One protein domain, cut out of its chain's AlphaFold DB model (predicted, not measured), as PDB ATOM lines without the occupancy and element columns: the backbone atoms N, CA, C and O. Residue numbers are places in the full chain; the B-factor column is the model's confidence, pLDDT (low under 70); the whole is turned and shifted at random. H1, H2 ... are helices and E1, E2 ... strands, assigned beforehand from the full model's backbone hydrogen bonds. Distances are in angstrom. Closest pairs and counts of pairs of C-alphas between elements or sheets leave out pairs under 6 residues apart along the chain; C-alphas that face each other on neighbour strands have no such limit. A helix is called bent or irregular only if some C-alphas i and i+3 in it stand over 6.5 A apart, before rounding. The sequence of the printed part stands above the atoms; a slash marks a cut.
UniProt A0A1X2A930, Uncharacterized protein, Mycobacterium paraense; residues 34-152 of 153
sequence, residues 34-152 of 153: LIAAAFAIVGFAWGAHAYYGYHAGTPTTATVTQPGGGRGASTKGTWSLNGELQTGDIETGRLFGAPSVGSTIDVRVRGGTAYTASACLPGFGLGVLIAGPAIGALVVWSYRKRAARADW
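Overview. This is residues 34 to 152 of the 153 residues of an uncharacterized protein of Mycobacterium paraense (UniProt A0A1X2A930). A small closed barrel of five strands, E1 to E5, sits at one end, and two helices run off from it on the same side, H1 leading into E1 along the chain from outside the barrel and H2 following E5. H1 packs on the outside of the barrel with residues 50 to 56, while the much longer H2 touches H1 and then runs on past it, so that residues 136 to 152 stick out as a free arm that makes much of the length. The printed part has 119 residues, with the order H1 E1 E2 E3 E4 E5 H2, a mixed class of helices and strands, and a mixed sheet whose ring runs E1 E2 E3 E5 E4 and back to E1. It is only just loose, close to extended, with a radius of gyration of the C-alphas of 19.9 A and spans of 73 by 29 by 16 A.

Along the chain. H1, residues 34 to 56, begins with C-alpha 34 at (132.636, 278.465, 305.001) and is 32.3 A long. E1, residues 58 to 66, is 21.7 A long and bends by 58 degrees at residue 61. E2 is residues 75 to 81, 18.5 A, and E3 is residues 84 to 91, 20.2 A, with a bend of 60 degrees at residue 88. E4 is residues 104 to 110, 17.9 A, and E5 is residues 113 to 115, 6.5 A. H2, residues 117 to 150, is 50.5 A long and ends with C-alpha 150 at (128.992, 276.677, 276.596); it is irregular, but only just, with C-alphas 119 and 122 6.6 A apart.

Arrangement. In the barrel, E1, E2 and E3 form a meander, each strand the antiparallel neighbour of the one before, with N 63 and O 78 at 2.8 A and N 86 and O 79 at 2.8 A. E4 is antiparallel to E1, N 58 and O 109 being 2.9 A apart, and E1 to E4 form a Greek key, a meander whose first strand is also the antiparallel neighbour of the fourth. E5 is antiparallel to E4, with N 115 and O 108 at 2.8 A, and parallel to E3, with N 91 and O 114 at 2.8 A. H1 is on the barrel, outside it, and runs across the strands at 84 degrees to E4 on the local plane; the closest C-alphas of H1 and E4, Tyr 54 and Arg 108, are 5.3 A apart. H1 and H2 touch, opposite ways at a steep tilt of 42 degrees, closest at the C-alphas of Gly 47 and Gly 123, 3.8 A. In H1 every O i to N i+4 pair is within hydrogen-bond range, in H2 24 of 30.

Size, cuts and confidence. The C-alphas farthest apart, those of Gly 83 and Trp 152, are 73.9 A apart. The printed part has no cut, and its one long link is E3 to E4, 12 residues. The mean pLDDT of the printed part is 78.8; residues 69 to 73, 94 to 97, 120 to 135 and 148 to 152 are under 70.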
ATOM      1  N   LEU A  34     131.999 279.591 304.311       78.94
ATOM      2  CA  LEU A  34     132.636 278.465 305.001       78.94
ATOM      3  C   LEU A  34     132.298 278.435 306.490       78.94
ATOM      4  O   LEU A  34     131.965 277.375 307.011       78.94
ATOM      5  N   ILE A  35     132.329 279.586 307.164       80.75
ATOM      6  CA  ILE A  35     131.926 279.683 308.569       80.75
ATOM      7  C   ILE A  35     130.455 279.283 308.728       80.75
ATOM      8  O   ILE A  35     130.132 278.470 309.590       80.75
ATOM      9  N   ALA A  36     129.564 279.799 307.876       75.88
ATOM     10  CA  ALA A  36     128.150 279.434 307.903       75.88
ATOM     11  C   ALA A  36     127.936 277.928 307.670       75.88
ATOM     12  O   ALA A  36     127.171 277.298 308.400       75.88
ATOM     13  N   ALA A  37     128.651 277.334 306.709       76.19
ATOM     14  CA  ALA A  37     128.602 275.902 306.439       76.19
ATOM     15  C   ALA A  37     129.113 275.075 307.629       76.19
ATOM     16  O   ALA A  37     128.484 274.085 307.999       76.19
ATOM     17  N   ALA A  38     130.203 275.499 308.272       80.69
ATOM     18  CA  ALA A  38     130.728 274.837 309.463       80.69
ATOM     19  C   ALA A  38     129.706 274.849 310.611       80.69
ATOM     20  O   ALA A  38     129.431 273.800 311.195       80.69
ATOM     21  N   PHE A  39     129.076 275.996 310.891       79.44
ATOM     22  CA  PHE A  39     128.007 276.080 311.892       79.44
ATOM     23  C   PHE A  39     126.798 275.208 311.538       79.44
ATOM     24  O   PHE A  39     126.236 274.571 312.428       79.44
ATOM     25  N   ALA A  40     126.421 275.134 310.258       74.88
ATOM     26  CA  ALA A  40     125.330 274.275 309.805       74.88
ATOM     27  C   ALA A  40     125.642 272.787 310.029       74.88
ATOM     28  O   ALA A  40     124.796 272.064 310.552       74.88
ATOM     29  N   ILE A  41     126.859 272.341 309.696       80.25
ATOM     30  CA  ILE A  41     127.297 270.952 309.903       80.25
ATOM     31  C   ILE A  41     127.309 270.611 311.393       80.25
ATOM     32  O   ILE A  41     126.761 269.583 311.781       80.25
ATOM     33  N   VAL A  42     127.885 271.475 312.234       81.50
ATOM     34  CA  VAL A  42     127.928 271.256 313.690       81.50
ATOM     35  C   VAL A  42     126.516 271.209 314.278       81.50
ATOM     36  O   VAL A  42     126.204 270.303 315.050       81.50
ATOM     37  N   GLY A  43     125.640 272.139 313.885       76.56
ATOM     38  CA  GLY A  43     124.246 272.162 314.332       76.56
ATOM     39  C   GLY A  43     123.465 270.920 313.897       76.56
ATOM     40  O   GLY A  43     122.734 270.341 314.700       76.56
ATOM     41  N   PHE A  44     123.668 270.467 312.657       77.38
ATOM     42  CA  PHE A  44     123.052 269.248 312.141       77.38
ATOM     43  C   PHE A  44     123.569 267.997 312.859       77.38
ATOM     44  O   PHE A  44     122.769 267.166 313.277       77.38
ATOM     45  N   ALA A  45     124.886 267.877 313.055       80.75
ATOM     46  CA  ALA A  45     125.492 266.751 313.762       80.75
ATOM     47  C   ALA A  45     124.996 266.661 315.214       80.75
ATOM     48  O   ALA A  45     124.638 265.576 315.672       80.75
ATOM     49  N   TRP A  46     124.896 267.798 315.913       80.50
ATOM     50  CA  TRP A  46     124.296 267.852 317.249       80.50
ATOM     51  C   TRP A  46     122.826 267.421 317.207       80.50
ATOM     52  O   TRP A  46     122.430 266.523 317.950       80.50
ATOM     53  N   GLY A  47     122.021 267.994 316.308       78.75
ATOM     54  CA  GLY A  47     120.607 267.635 316.159       78.75
ATOM     55  C   GLY A  47     120.392 266.146 315.891       78.75
ATOM     56  O   GLY A  47     119.572 265.513 316.553       78.75
ATOM     57  N   ALA A  48     121.174 265.571 314.976       82.00
ATOM     58  CA  ALA A  48     121.138 264.150 314.649       82.00
ATOM     59  C   ALA A  48     121.542 263.274 315.843       82.00
ATOM     60  O   ALA A  48     120.893 262.262 316.104       82.00
ATOM     61  N   HIS A  49     122.567 263.677 316.603       83.75
ATOM     62  CA  HIS A  49     122.978 262.977 317.819       83.75
ATOM     63  C   HIS A  49     121.872 262.980 318.884       83.75
ATOM     64  O   HIS A  49     121.546 261.922 319.420       83.75
ATOM     65  N   ALA A  50     121.253 264.134 319.151       82.88
ATOM     66  CA  ALA A  50     120.151 264.249 320.109       82.88
ATOM     67  C   ALA A  50     118.922 263.439 319.666       82.88
ATOM     68  O   ALA A  50     118.335 262.715 320.466       82.88
ATOM     69  N   TYR A  51     118.581 263.499 318.377       84.25
ATOM     70  CA  TYR A  51     117.487 262.727 317.788       84.25
ATOM     71  C   TYR A  51     117.708 261.223 317.903       84.25
ATOM     72  O   TYR A  51     116.822 260.486 318.339       84.25
ATOM     73  N   TYR A  52     118.908 260.764 317.558       86.56
ATOM     74  CA  TYR A  52     119.265 259.361 317.685       86.56
ATOM     75  C   TYR A  52     119.283 258.913 319.151       86.56
ATOM     76  O   TYR A  52     118.735 257.860 319.470       86.56
ATOM     77  N   GLY A  53     119.845 259.725 320.053       85.88
ATOM     78  CA  GLY A  53     119.833 259.489 321.498       85.88
ATOM     79  C   GLY A  53     118.419 259.339 322.056       85.88
ATOM     80  O   GLY A  53     118.144 258.381 322.777       85.88
ATOM     81  N   TYR A  54     117.509 260.221 321.641       86.50
ATOM     82  CA  TYR A  54     116.101 260.150 322.003       86.50
ATOM     83  C   TYR A  54     115.451 258.874 321.459       86.50
ATOM     84  O   TYR A  54     114.936 258.071 322.227       86.50
ATOM     85  N   HIS A  55     115.503 258.612 320.153       88.56
ATOM     86  CA  HIS A  55     114.774 257.478 319.573       88.56
ATOM     87  C   HIS A  55     115.324 256.102 319.967       88.56
ATOM     88  O   HIS A  55     114.533 255.177 320.154       88.56
ATOM     89  N   ALA A  56     116.642 255.970 320.127       91.75
ATOM     90  CA  ALA A  56     117.283 254.726 320.553       91.75
ATOM     91  C   ALA A  56     117.336 254.558 322.084       91.75
ATOM     92  O   ALA A  56     117.776 253.513 322.559       91.75
ATOM     93  N   GLY A  57     116.950 255.579 322.853       89.88
ATOM     94  CA  GLY A  57     116.958 255.541 324.312       89.88
ATOM     95  C   GLY A  57     115.749 254.826 324.911       89.88
ATOM     96  O   GLY A  57     114.661 254.788 324.327       89.88
ATOM     97  N   THR A  58     115.933 254.291 326.116       93.00
ATOM     98  CA  THR A  58     114.874 253.638 326.892       93.00
ATOM     99  C   THR A  58     113.943 254.694 327.496       93.00
ATOM    100  O   THR A  58     114.443 255.610 328.156       93.00
ATOM    101  N   PRO A  59     112.614 254.600 327.300       93.44
ATOM    102  CA  PRO A  59     111.656 255.521 327.913       93.44
ATOM    103  C   PRO A  59     111.685 255.440 329.442       93.44
ATOM    104  O   PRO A  59     111.599 254.348 329.998       93.44
ATOM    105  N   THR A  60     111.796 256.587 330.114       94.06
ATOM    106  CA  THR A  60     111.705 256.708 331.577       94.06
ATOM    107  C   THR A  60     111.317 258.140 331.971       94.06
ATOM    108  O   THR A  60     111.156 259.014 331.117       94.06
ATOM    109  N   THR A  61     111.169 258.395 333.266       93.25
ATOM    110  CA  THR A  61     110.945 259.729 333.823       93.25
ATOM    111  C   THR A  61     112.186 260.197 334.570       93.25
ATOM    112  O   THR A  61     112.826 259.428 335.291       93.25
ATOM    113  N   ALA A  62     112.540 261.468 334.387       92.75
ATOM    114  CA  ALA A  62     113.623 262.101 335.122       92.75
ATOM    115  C   ALA A  62     113.096 263.229 336.003       92.75
ATOM    116  O   ALA A  62     112.310 264.064 335.554       92.75
ATOM    117  N   THR A  63     113.567 263.280 337.244       94.06
ATOM    118  CA  THR A  63     113.361 264.402 338.153       94.06
ATOM    119  C   THR A  63     114.546 265.348 338.047       94.06
ATOM    120  O   THR A  63     115.700 264.957 338.223       94.06
ATOM    121  N   VAL A  64     114.274 266.614 337.756       91.75
ATOM    122  CA  VAL A  64     115.310 267.637 337.606       91.75
ATOM    123  C   VAL A  64     115.874 267.989 338.975       91.75
ATOM    124  O   VAL A  64     115.155 268.464 339.851       91.75
ATOM    125  N   THR A  65     117.173 267.787 339.166       90.69
ATOM    126  CA  THR A  65     117.873 268.117 340.417       90.69
ATOM    127  C   THR A  65     118.600 269.448 340.323       90.69
ATOM    128  O   THR A  65     118.718 270.158 341.319       90.69
ATOM    129  N   GLN A  66     119.046 269.820 339.123       86.50
ATOM    130  CA  GLN A  66     119.716 271.086 338.870       86.50
ATOM    131  C   GLN A  66     119.260 271.647 337.520       86.50
ATOM    132  O   GLN A  66     119.389 270.961 336.502       86.50
ATOM    133  N   PRO A  67     118.759 272.891 337.467       80.75
ATOM    134  CA  PRO A  67     118.334 273.487 336.218       80.75
ATOM    135  C   PRO A  67     119.561 274.011 335.460       80.75
ATOM    136  O   PRO A  67     120.481 274.589 336.048       80.75
ATOM    137  N   GLY A  68     119.564 273.863 334.135       74.44
ATOM    138  CA  GLY A  68     120.543 274.509 333.263       74.44
ATOM    139  C   GLY A  68     120.295 276.019 333.180       74.44
ATOM    140  O   GLY A  68     119.647 276.499 332.256       74.44
ATOM    141  N   GLY A  69     120.781 276.781 334.160       55.22
ATOM    142  CA  GLY A  69     120.560 278.228 334.277       55.22
ATOM    143  C   GLY A  69     121.765 279.074 333.860       55.22
ATOM    144  O   GLY A  69     122.258 279.859 334.663       55.22
ATOM    145  N   GLY A  70     122.298 278.908 332.644       57.22
ATOM    146  CA  GLY A  70     123.440 279.712 332.188       57.22
ATOM    147  C   GLY A  70     124.039 279.291 330.847       57.22
ATOM    148  O   GLY A  70     123.743 278.220 330.312       57.22
ATOM    149  N   ARG A  71     124.913 280.139 330.283       53.81
ATOM    150  CA  ARG A  71     125.615 279.872 329.016       53.81
ATOM    151  C   ARG A  71     126.575 278.688 329.215       53.81
ATOM    152  O   ARG A  71     127.672 278.863 329.723       53.81
ATOM    153  N   GLY A  72     126.135 277.490 328.829       58.25
ATOM    154  CA  GLY A  72     126.901 276.247 328.992       58.25
ATOM    155  C   GLY A  72     126.574 275.430 330.247       58.25
ATOM    156  O   GLY A  72     127.233 274.425 330.475       58.25
ATOM    157  N   ALA A  73     125.565 275.815 331.036       67.12
ATOM    158  CA  ALA A  73     125.105 274.993 332.154       67.12
ATOM    159  C   ALA A  73     124.302 273.789 331.631       67.12
ATOM    160  O   ALA A  73     123.345 273.979 330.876       67.12
ATOM    161  N   SER A  74     124.685 272.570 332.025       78.06
ATOM    162  CA  SER A  74     123.881 271.370 331.779       78.06
ATOM    163  C   SER A  74     122.760 271.267 332.811       78.06
ATOM    164  O   SER A  74     122.935 271.594 333.987       78.06
ATOM    165  N   THR A  75     121.585 270.838 332.358       87.06
ATOM    166  CA  THR A  75     120.513 270.418 333.261       87.06
ATOM    167  C   THR A  75     120.893 269.046 333.799       87.06
ATOM    168  O   THR A  75     121.288 268.183 333.020       87.06
ATOM    169  N   LYS A  76     120.772 268.827 335.107       91.06
ATOM    170  CA  LYS A  76     120.980 267.509 335.714       91.06
ATOM    171  C   LYS A  76     119.697 266.997 336.325       91.06
ATOM    172  O   LYS A  76     118.851 267.769 336.784       91.06
ATOM    173  N   GLY A  77     119.580 265.683 336.365       92.81
ATOM    174  CA  GLY A  77     118.493 265.039 337.067       92.81
ATOM    175  C   GLY A  77     118.787 263.601 337.410       92.81
ATOM    176  O   GLY A  77     119.868 263.071 337.143       92.81
ATOM    177  N   THR A  78     117.795 263.004 338.043       94.94
ATOM    178  CA  THR A  78     117.796 261.618 338.472       94.94
ATOM    179  C   THR A  78     116.687 260.872 337.760       94.94
ATOM    180  O   THR A  78     115.616 261.420 337.522       94.94
ATOM    181  N   TRP A  79     116.929 259.618 337.408       94.88
ATOM    182  CA  TRP A  79     115.932 258.751 336.783       94.88
ATOM    183  C   TRP A  79     116.151 257.315 337.230       94.88
ATOM    184  O   TRP A  79     117.244 256.953 337.660       94.88
ATOM    185  N   SER A  80     115.119 256.482 337.121       93.06
ATOM    186  CA  SER A  80     115.260 255.051 337.379       93.06
ATOM    187  C   SER A  80     115.430 254.288 336.070       93.06
ATOM    188  O   SER A  80     114.679 254.501 335.113       93.06
ATOM    189  N   LEU A  81     116.418 253.396 336.024       91.94
ATOM    190  CA  LEU A  81     116.615 252.456 334.927       91.94
ATOM    191  C   LEU A  81     116.836 251.066 335.522       91.94
ATOM    192  O   LEU A  81     117.729 250.878 336.339       91.94
ATOM    193  N   ASN A  82     116.007 250.096 335.131       89.69
ATOM    194  CA  ASN A  82     116.054 248.725 335.657       89.69
ATOM    195  C   ASN A  82     115.981 248.641 337.199       89.69
ATOM    196  O   ASN A  82     116.579 247.757 337.803       89.69
ATOM    197  N   GLY A  83     115.259 249.568 337.839       89.00
ATOM    198  CA  GLY A  83     115.121 249.628 339.299       89.00
ATOM    199  C   GLY A  83     116.281 250.314 340.027       89.00
ATOM    200  O   GLY A  83     116.190 250.524 341.233       89.00
ATOM    201  N   GLU A  84     117.334 250.723 339.319       93.31
ATOM    202  CA  GLU A  84     118.452 251.469 339.891       93.31
ATOM    203  C   GLU A  84     118.270 252.971 339.669       93.31
ATOM    204  O   GLU A  84     117.861 253.410 338.588       93.31
ATOM    205  N   LEU A  85     118.560 253.769 340.697       93.31
ATOM    206  CA  LEU A  85     118.549 255.222 340.597       93.31
ATOM    207  C   LEU A  85     119.850 255.700 339.950       93.31
ATOM    208  O   LEU A  85     120.937 255.508 340.486       93.31
ATOM    209  N   GLN A  86     119.719 256.365 338.813       95.00
ATOM    210  CA  GLN A  86     120.810 256.947 338.049       95.00
ATOM    211  C   GLN A  86     120.775 258.470 338.179       95.00
ATOM    212  O   GLN A  86     119.713 259.066 338.369       95.00
ATOM    213  N   THR A  87     121.942 259.104 338.070       93.75
ATOM    214  CA  THR A  87     122.087 260.566 338.056       93.75
ATOM    215  C   THR A  87     122.961 260.967 336.883       93.75
ATOM    216  O   THR A  87     124.030 260.390 336.690       93.75
ATOM    217  N   GLY A  88     122.556 261.986 336.134       92.06
ATOM    218  CA  GLY A  88     123.372 262.479 335.034       92.06
ATOM    219  C   GLY A  88     122.805 263.714 334.359       92.06
ATOM    220  O   GLY A  88     121.899 264.379 334.872       92.06
ATOM    221  N   ASP A  89     123.382 264.022 333.203       91.56
ATOM    222  CA  ASP A  89     122.962 265.154 332.391       91.56
ATOM    223  C   ASP A  89     121.661 264.838 331.643       91.56
ATOM    224  O   ASP A  89     121.456 263.745 331.102       91.56
ATOM    225  N   ILE A  90     120.791 265.842 331.609       88.69
ATOM    226  CA  ILE A  90     119.579 265.877 330.807       88.69
ATOM    227  C   ILE A  90     119.829 266.846 329.656       88.69
ATOM    228  O   ILE A  90     119.919 268.064 329.839       88.69
ATOM    229  N   GLU A  91     119.896 266.301 328.450       86.31
ATOM    230  CA  GLU A  91     119.926 267.083 327.229       86.31
ATOM    231  C   GLU A  91     118.525 267.654 326.988       86.31
ATOM    232  O   GLU A  91     117.599 266.954 326.568       86.31
ATOM    233  N   THR A  92     118.370 268.942 327.297       78.06
ATOM    234  CA  THR A  92     117.137 269.709 327.096       78.06
ATOM    235  C   THR A  92     117.317 270.723 325.971       78.06
ATOM    236  O   THR A  92     118.339 271.411 325.903       78.06
ATOM    237  N   GLY A  93     116.307 270.890 325.115       70.19
ATOM    238  CA  GLY A  93     116.331 271.929 324.085       70.19
ATOM    239  C   GLY A  93     116.440 273.331 324.688       70.19
ATOM    240  O   GLY A  93     115.510 273.796 325.340       70.19
ATOM    241  N   ARG A  94     117.541 274.044 324.409       65.75
ATOM    242  CA  ARG A  94     117.818 275.395 324.953       65.75
ATOM    243  C   ARG A  94     116.767 276.457 324.607       65.75
ATOM    244  O   ARG A  94     116.745 277.509 325.232       65.75
ATOM    245  N   LEU A  95     115.925 276.200 323.606       59.16
ATOM    246  CA  LEU A  95     114.909 277.140 323.128       59.16
ATOM    247  C   LEU A  95     113.616 277.136 323.957       59.16
ATOM    248  O   LEU A  95     112.835 278.070 323.832       59.16
ATOM    249  N   PHE A  96     113.387 276.121 324.796       64.31
ATOM    250  CA  PHE A  96     112.096 275.918 325.472       64.31
ATOM    251  C   PHE A  96     112.124 276.215 326.978       64.31
ATOM    252  O   PHE A  96     111.182 275.886 327.690       64.31
ATOM    253  N   GLY A  97     113.185 276.875 327.453       64.31
ATOM    254  CA  GLY A  97     113.394 277.161 328.871       64.31
ATOM    255  C   GLY A  97     113.928 275.952 329.644       64.31
ATOM    256  O   GLY A  97     113.736 274.801 329.256       64.31
ATOM    257  N   ALA A  98     114.651 276.223 330.732       71.38
ATOM    258  CA  ALA A  98     115.129 275.168 331.615       71.38
ATOM    259  C   ALA A  98     113.974 274.689 332.512       71.38
ATOM    260  O   ALA A  98     113.283 275.530 333.096       71.38
ATOM    261  N   PRO A  99     113.755 273.371 332.645       77.62
ATOM    262  CA  PRO A  99     112.767 272.852 333.580       77.62
ATOM    263  C   PRO A  99     113.159 273.201 335.024       77.62
ATOM    264  O   PRO A  99     114.341 273.313 335.358       77.62
ATOM    265  N   SER A 100     112.158 273.409 335.881       84.19
ATOM    266  CA  SER A 100     112.374 273.781 337.280       84.19
ATOM    267  C   SER A 100     112.902 272.605 338.100       84.19
ATOM    268  O   SER A 100     112.621 271.441 337.812       84.19
ATOM    269  N   VAL A 101     113.654 272.903 339.158       88.50
ATOM    270  CA  VAL A 101     114.108 271.883 340.115       88.50
ATOM    271  C   VAL A 101     112.908 271.196 340.756       88.50
ATOM    272  O   VAL A 101     111.927 271.849 341.105       88.50
ATOM    273  N   GLY A 102     112.988 269.877 340.898       87.69
ATOM    274  CA  GLY A 102     111.926 269.026 341.427       87.69
ATOM    275  C   GLY A 102     110.839 268.678 340.409       87.69
ATOM    276  O   GLY A 102     110.010 267.816 340.693       87.69
ATOM    277  N   SER A 103     110.836 269.292 339.221       89.06
ATOM    278  CA  SER A 103     109.913 268.888 338.159       89.06
ATOM    279  C   SER A 103     110.283 267.510 337.616       89.06
ATOM    280  O   SER A 103     111.458 267.144 337.548       89.06
ATOM    281  N   THR A 104     109.265 266.739 337.241       91.69
ATOM    282  CA  THR A 104     109.437 265.446 336.574       91.69
ATOM    283  C   THR A 104     109.098 265.610 335.104       91.69
ATOM    284  O   THR A 104     108.074 266.205 334.769       91.69
ATOM    285  N   ILE A 105     109.969 265.107 334.238       90.31
ATOM    286  CA  ILE A 105     109.838 265.210 332.788       90.31
ATOM    287  C   ILE A 105     110.037 263.846 332.133       90.31
ATOM    288  O   ILE A 105     110.831 263.023 332.599       90.31
ATOM    289  N   ASP A 106     109.337 263.634 331.022       91.12
ATOM    290  CA  ASP A 106     109.514 262.444 330.200       91.12
ATOM    291  C   ASP A 106     110.825 262.540 329.424       91.12
ATOM    292  O   ASP A 106     111.090 263.512 328.702       91.12
ATOM    293  N   VAL A 107     111.650 261.507 329.566       91.56
ATOM    294  CA  VAL A 107     112.953 261.424 328.916       91.56
ATOM    295  C   VAL A 107     113.162 260.054 328.296       91.56
ATOM    296  O   VAL A 107     112.487 259.067 328.596       91.56
ATOM    297  N   ARG A 108     114.155 259.979 327.422       92.69
ATOM    298  CA  ARG A 108     114.695 258.711 326.951       92.69
ATOM    299  C   ARG A 108     116.170 258.644 327.277       92.69
ATOM    300  O   ARG A 108     116.901 259.577 326.970       92.69
ATOM    301  N   VAL A 109     116.605 257.570 327.924       92.12
ATOM    302  CA  VAL A 109     117.976 257.452 328.436       92.12
ATOM    303  C   VAL A 109     118.803 256.556 327.534       92.12
ATOM    304  O   VAL A 109     118.389 255.448 327.189       92.12
ATOM    305  N   ARG A 110     120.001 257.022 327.178       92.00
ATOM    306  CA  ARG A 110     120.987 256.244 326.428       92.00
ATOM    307  C   ARG A 110     122.394 256.639 326.850       92.00
ATOM    308  O   ARG A 110     122.708 257.819 326.920       92.00
ATOM    309  N   GLY A 111     123.242 255.648 327.121       87.62
ATOM    310  CA  GLY A 111     124.654 255.885 327.446       87.62
ATOM    311  C   GLY A 111     124.885 256.774 328.676       87.62
ATOM    312  O   GLY A 111     125.885 257.475 328.719       87.62
ATOM    313  N   GLY A 112     123.960 256.782 329.644       88.12
ATOM    314  CA  GLY A 112     124.055 257.621 330.848       88.12
ATOM    315  C   GLY A 112     123.556 259.061 330.679       88.12
ATOM    316  O   GLY A 112     123.597 259.828 331.637       88.12
ATOM    317  N   THR A 113     123.045 259.428 329.503       89.56
ATOM    318  CA  THR A 113     122.438 260.739 329.244       89.56
ATOM    319  C   THR A 113     120.939 260.589 329.019       89.56
ATOM    320  O   THR A 113     120.493 259.676 328.318       89.56
ATOM    321  N   ALA A 114     120.155 261.490 329.608       91.25
ATOM    322  CA  ALA A 114     118.721 261.586 329.381       91.25
ATOM    323  C   ALA A 114     118.430 262.607 328.273       91.25
ATOM    324  O   ALA A 114     118.926 263.726 328.312       91.25
ATOM    325  N   TYR A 115     117.609 262.243 327.294       88.69
ATOM    326  CA  TYR A 115     117.245 263.089 326.159       88.69
ATOM    327  C   TYR A 115     115.766 263.461 326.231       88.69
ATOM    328  O   TYR A 115     114.914 262.583 326.396       88.69
ATOM    329  N   THR A 116     115.442 264.743 326.057       87.38
ATOM    330  CA  THR A 116     114.052 265.197 325.895       87.38
ATOM    331  C   THR A 116     113.661 265.302 324.423       87.38
ATOM    332  O   THR A 116     114.495 265.539 323.546       87.38
ATOM    333  N   ALA A 117     112.357 265.231 324.133       81.25
ATOM    334  CA  ALA A 117     111.844 265.501 322.786       81.25
ATOM    335  C   ALA A 117     112.234 266.911 322.298       81.25
ATOM    336  O   ALA A 117     112.589 267.115 321.135       81.25
ATOM    337  N   SER A 118     112.234 267.888 323.212       73.75
ATOM    338  CA  SER A 118     112.592 269.278 322.922       73.75
ATOM    339  C   SER A 118     114.060 269.467 322.526       73.75
ATOM    340  O   SER A 118     114.366 270.449 321.853       73.75
ATOM    341  N   ALA A 119     114.963 268.545 322.875       70.56
ATOM    342  CA  ALA A 119     116.365 268.595 322.453       70.56
ATOM    343  C   ALA A 119     116.565 268.306 320.956       70.56
ATOM    344  O   ALA A 119     117.557 268.736 320.373       70.56
ATOM    345  N   CYS A 120     115.610 267.630 320.313       66.88
ATOM    346  CA  CYS A 120     115.721 267.234 318.907       66.88
ATOM    347  C   CYS A 120     115.435 268.398 317.940       66.88
ATOM    348  O   CYS A 120     116.040 268.505 316.874       66.88
ATOM    349  N   LEU A 121     114.512 269.288 318.311       65.31
ATOM    350  CA  LEU A 121     113.962 270.329 317.432       65.31
ATOM    351  C   LEU A 121     114.949 271.449 317.033       65.31
ATOM    352  O   LEU A 121     114.964 271.820 315.855       65.31
ATOM    353  N   PRO A 122     115.795 271.993 317.934       59.53
ATOM    354  CA  PRO A 122     116.674 273.112 317.599       59.53
ATOM    355  C   PRO A 122     117.704 272.763 316.517       59.53
ATOM    356  O   PRO A 122     117.979 273.588 315.647       59.53
ATOM    357  N   GLY A 123     118.253 271.542 316.549       55.47
ATOM    358  CA  GLY A 123     119.290 271.106 315.610       55.47
ATOM    359  C   GLY A 123     118.771 270.901 314.184       55.47
ATOM    360  O   GLY A 123     119.421 271.321 313.227       55.47
ATOM    361  N   PHE A 124     117.564 270.344 314.029       56.28
ATOM    362  CA  PHE A 124     116.933 270.191 312.713       56.28
ATOM    363  C   PHE A 124     116.492 271.529 312.112       56.28
ATOM    364  O   PHE A 124     116.768 271.788 310.941       56.28
ATOM    365  N   GLY A 125     115.851 272.394 312.907       55.44
ATOM    366  CA  GLY A 125     115.358 273.688 312.426       55.44
ATOM    367  C   GLY A 125     116.482 274.590 311.907       55.44
ATOM    368  O   GLY A 125     116.385 275.124 310.804       55.44
ATOM    369  N   LEU A 126     117.582 274.704 312.660       56.28
ATOM    370  CA  LEU A 126     118.751 275.496 312.255       56.28
ATOM    371  C   LEU A 126     119.526 274.859 311.095       56.28
ATOM    372  O   LEU A 126     119.949 275.571 310.185       56.28
ATOM    373  N   GLY A 127     119.685 273.532 311.099       53.22
ATOM    374  CA  GLY A 127     120.389 272.814 310.035       53.22
ATOM    375  C   GLY A 127     119.723 272.995 308.670       53.22
ATOM    376  O   GLY A 127     120.395 273.341 307.701       53.22
ATOM    377  N   VAL A 128     118.396 272.849 308.597       58.81
ATOM    378  CA  VAL A 128     117.637 272.983 307.341       58.81
ATOM    379  C   VAL A 128     117.588 274.436 306.855       58.81
ATOM    380  O   VAL A 128     117.811 274.686 305.668       58.81
ATOM    381  N   LEU A 129     117.359 275.401 307.755       58.56
ATOM    382  CA  LEU A 129     117.278 276.826 307.399       58.56
ATOM    383  C   LEU A 129     118.599 277.395 306.864       58.56
ATOM    384  O   LEU A 129     118.570 278.286 306.019       58.56
ATOM    385  N   ILE A 130     119.747 276.892 307.329       59.50
ATOM    386  CA  ILE A 130     121.067 277.386 306.904       59.50
ATOM    387  C   ILE A 130     121.610 276.576 305.717       59.50
ATOM    388  O   ILE A 130     122.188 277.152 304.789       59.50
ATOM    389  N   ALA A 131     121.408 275.254 305.695       59.66
ATOM    390  CA  ALA A 131     121.908 274.409 304.611       59.66
ATOM    391  C   ALA A 131     121.138 274.616 303.299       59.66
ATOM    392  O   ALA A 131     121.753 274.623 302.232       59.66
ATOM    393  N   GLY A 132     119.818 274.836 303.354       64.06
ATOM    394  CA  GLY A 132     118.980 275.017 302.163       64.06
ATOM    395  C   GLY A 132     119.459 276.150 301.238       64.06
ATOM    396  O   GLY A 132     119.725 275.897 300.060       64.06
ATOM    397  N   PRO A 133     119.652 277.380 301.747       66.75
ATOM    398  CA  PRO A 133     120.160 278.496 300.950       66.75
ATOM    399  C   PRO A 133     121.586 278.278 300.429       66.75
ATOM    400  O   PRO A 133     121.887 278.663 299.300       66.75
ATOM    401  N   ALA A 134     122.463 277.642 301.216       64.31
ATOM    402  CA  ALA A 134     123.846 277.376 300.815       64.31
ATOM    403  C   ALA A 134     123.931 276.343 299.678       64.31
ATOM    404  O   ALA A 134     124.653 276.553 298.699       64.31
ATOM    405  N   ILE A 135     123.151 275.261 299.769       68.94
ATOM    406  CA  ILE A 135     123.029 274.255 298.708       68.94
ATOM    407  C   ILE A 135     122.397 274.889 297.465       68.94
ATOM    408  O   ILE A 135     122.930 274.733 296.368       68.94
ATOM    409  N   GLY A 136     121.325 275.671 297.627       72.75
ATOM    410  CA  GLY A 136     120.695 276.402 296.526       72.75
ATOM    411  C   GLY A 136     121.675 277.328 295.800       72.75
ATOM    412  O   GLY A 136     121.769 277.296 294.573       72.75
ATOM    413  N   ALA A 137     122.478 278.093 296.544       74.50
ATOM    414  CA  ALA A 137     123.495 278.975 295.978       74.50
ATOM    415  C   ALA A 137     124.605 278.207 295.235       74.50
ATOM    416  O   ALA A 137     125.017 278.631 294.153       74.50
ATOM    417  N   LEU A 138     125.064 277.068 295.770       75.69
ATOM    418  CA  LEU A 138     126.058 276.206 295.115       75.69
ATOM    419  C   LEU A 138     125.531 275.608 293.810       75.69
ATOM    420  O   LEU A 138     126.230 275.628 292.794       75.69
ATOM    421  N   VAL A 139     124.289 275.123 293.821       80.44
ATOM    422  CA  VAL A 139     123.625 274.587 292.630       80.44
ATOM    423  C   VAL A 139     123.509 275.681 291.568       80.44
ATOM    424  O   VAL A 139     124.010 275.495 290.458       80.44
ATOM    425  N   VAL A 140     122.973 276.857 291.911       81.06
ATOM    426  CA  VAL A 140     122.862 278.000 290.983       81.06
ATOM    427  C   VAL A 140     124.229 278.419 290.432       81.06
ATOM    428  O   VAL A 140     124.370 278.637 289.228       81.06
ATOM    429  N   TRP A 141     125.262 278.495 291.274       77.94
ATOM    430  CA  TRP A 141     126.619 278.820 290.830       77.94
ATOM    431  C   TRP A 141     127.170 277.782 289.845       77.94
ATOM    432  O   TRP A 141     127.736 278.151 288.814       77.94
ATOM    433  N   SER A 142     126.961 276.490 290.117       79.69
ATOM    434  CA  SER A 142     127.408 275.406 289.236       79.69
ATOM    435  C   SER A 142     126.720 275.447 287.866       79.69
ATOM    436  O   SER A 142     127.393 275.278 286.847       79.69
ATOM    437  N   TYR A 143     125.422 275.771 287.822       80.50
ATOM    438  CA  TYR A 143     124.683 275.974 286.574       80.50
ATOM    439  C   TYR A 143     125.208 277.179 285.790       80.50
ATOM    440  O   TYR A 143     125.500 277.052 284.602       80.50
ATOM    441  N   ARG A 144     125.424 278.327 286.448       80.00
ATOM    442  CA  ARG A 144     125.972 279.531 285.794       80.00
ATOM    443  C   ARG A 144     127.363 279.295 285.213       80.00
ATOM    444  O   ARG A 144     127.653 279.770 284.122       80.00
ATOM    445  N   LYS A 145     128.215 278.548 285.920       77.31
ATOM    446  CA  LYS A 145     129.569 278.221 285.453       77.31
ATOM    447  C   LYS A 145     129.559 277.292 284.237       77.31
ATOM    448  O   LYS A 145     130.442 277.407 283.395       77.31
ATOM    449  N   ARG A 146     128.589 276.373 284.148       74.94
ATOM    450  CA  ARG A 146     128.406 275.515 282.967       74.94
ATOM    451  C   ARG A 146     127.888 276.313 281.771       74.94
ATOM    452  O   ARG A 146     128.465 276.192 280.701       74.94
ATOM    453  N   ALA A 147     126.888 277.172 281.971       71.81
ATOM    454  CA  ALA A 147     126.363 278.042 280.914       71.81
ATOM    455  C   ALA A 147     127.452 278.966 280.341       71.81
ATOM    456  O   ALA A 147     127.672 278.984 279.140       71.81
ATOM    457  N   ALA A 148     128.241 279.611 281.205       69.38
ATOM    458  CA  ALA A 148     129.334 280.484 280.777       69.38
ATOM    459  C   ALA A 148     130.504 279.762 280.081       69.38
ATOM    460  O   ALA A 148     131.396 280.436 279.584       69.38
ATOM    461  N   ARG A 149     130.556 278.421 280.096       68.81
ATOM    462  CA  ARG A 149     131.525 277.632 279.316       68.81
ATOM    463  C   ARG A 149     130.969 277.207 277.959       68.81
ATOM    464  O   ARG A 149     131.758 277.056 277.046       68.81
ATOM    465  N   ALA A 150     129.652 277.041 277.846       62.97
ATOM    466  CA  ALA A 150     128.992 276.677 276.596       62.97
ATOM    467  C   ALA A 150     128.963 277.833 275.581       62.97
ATOM    468  O   ALA A 150     128.906 277.577 274.392       62.97
ATOM    469  N   ASP A 151     129.052 279.088 276.035       56.31
ATOM    470  CA  ASP A 151     129.107 280.269 275.154       56.31
ATOM    471  C   ASP A 151     130.481 280.478 274.465       56.31
ATOM    472  O   ASP A 151     130.652 281.455 273.735       56.31
ATOM    473  N   TRP A 152     131.476 279.617 274.724       49.66
ATOM    474  CA  TRP A 152     132.823 279.695 274.125       49.66
ATOM    475  C   TRP A 152     133.106 278.614 273.070       49.66
ATOM    476  O   TRP A 152     134.183 278.660 272.472       49.66
TER     477      TRP A 152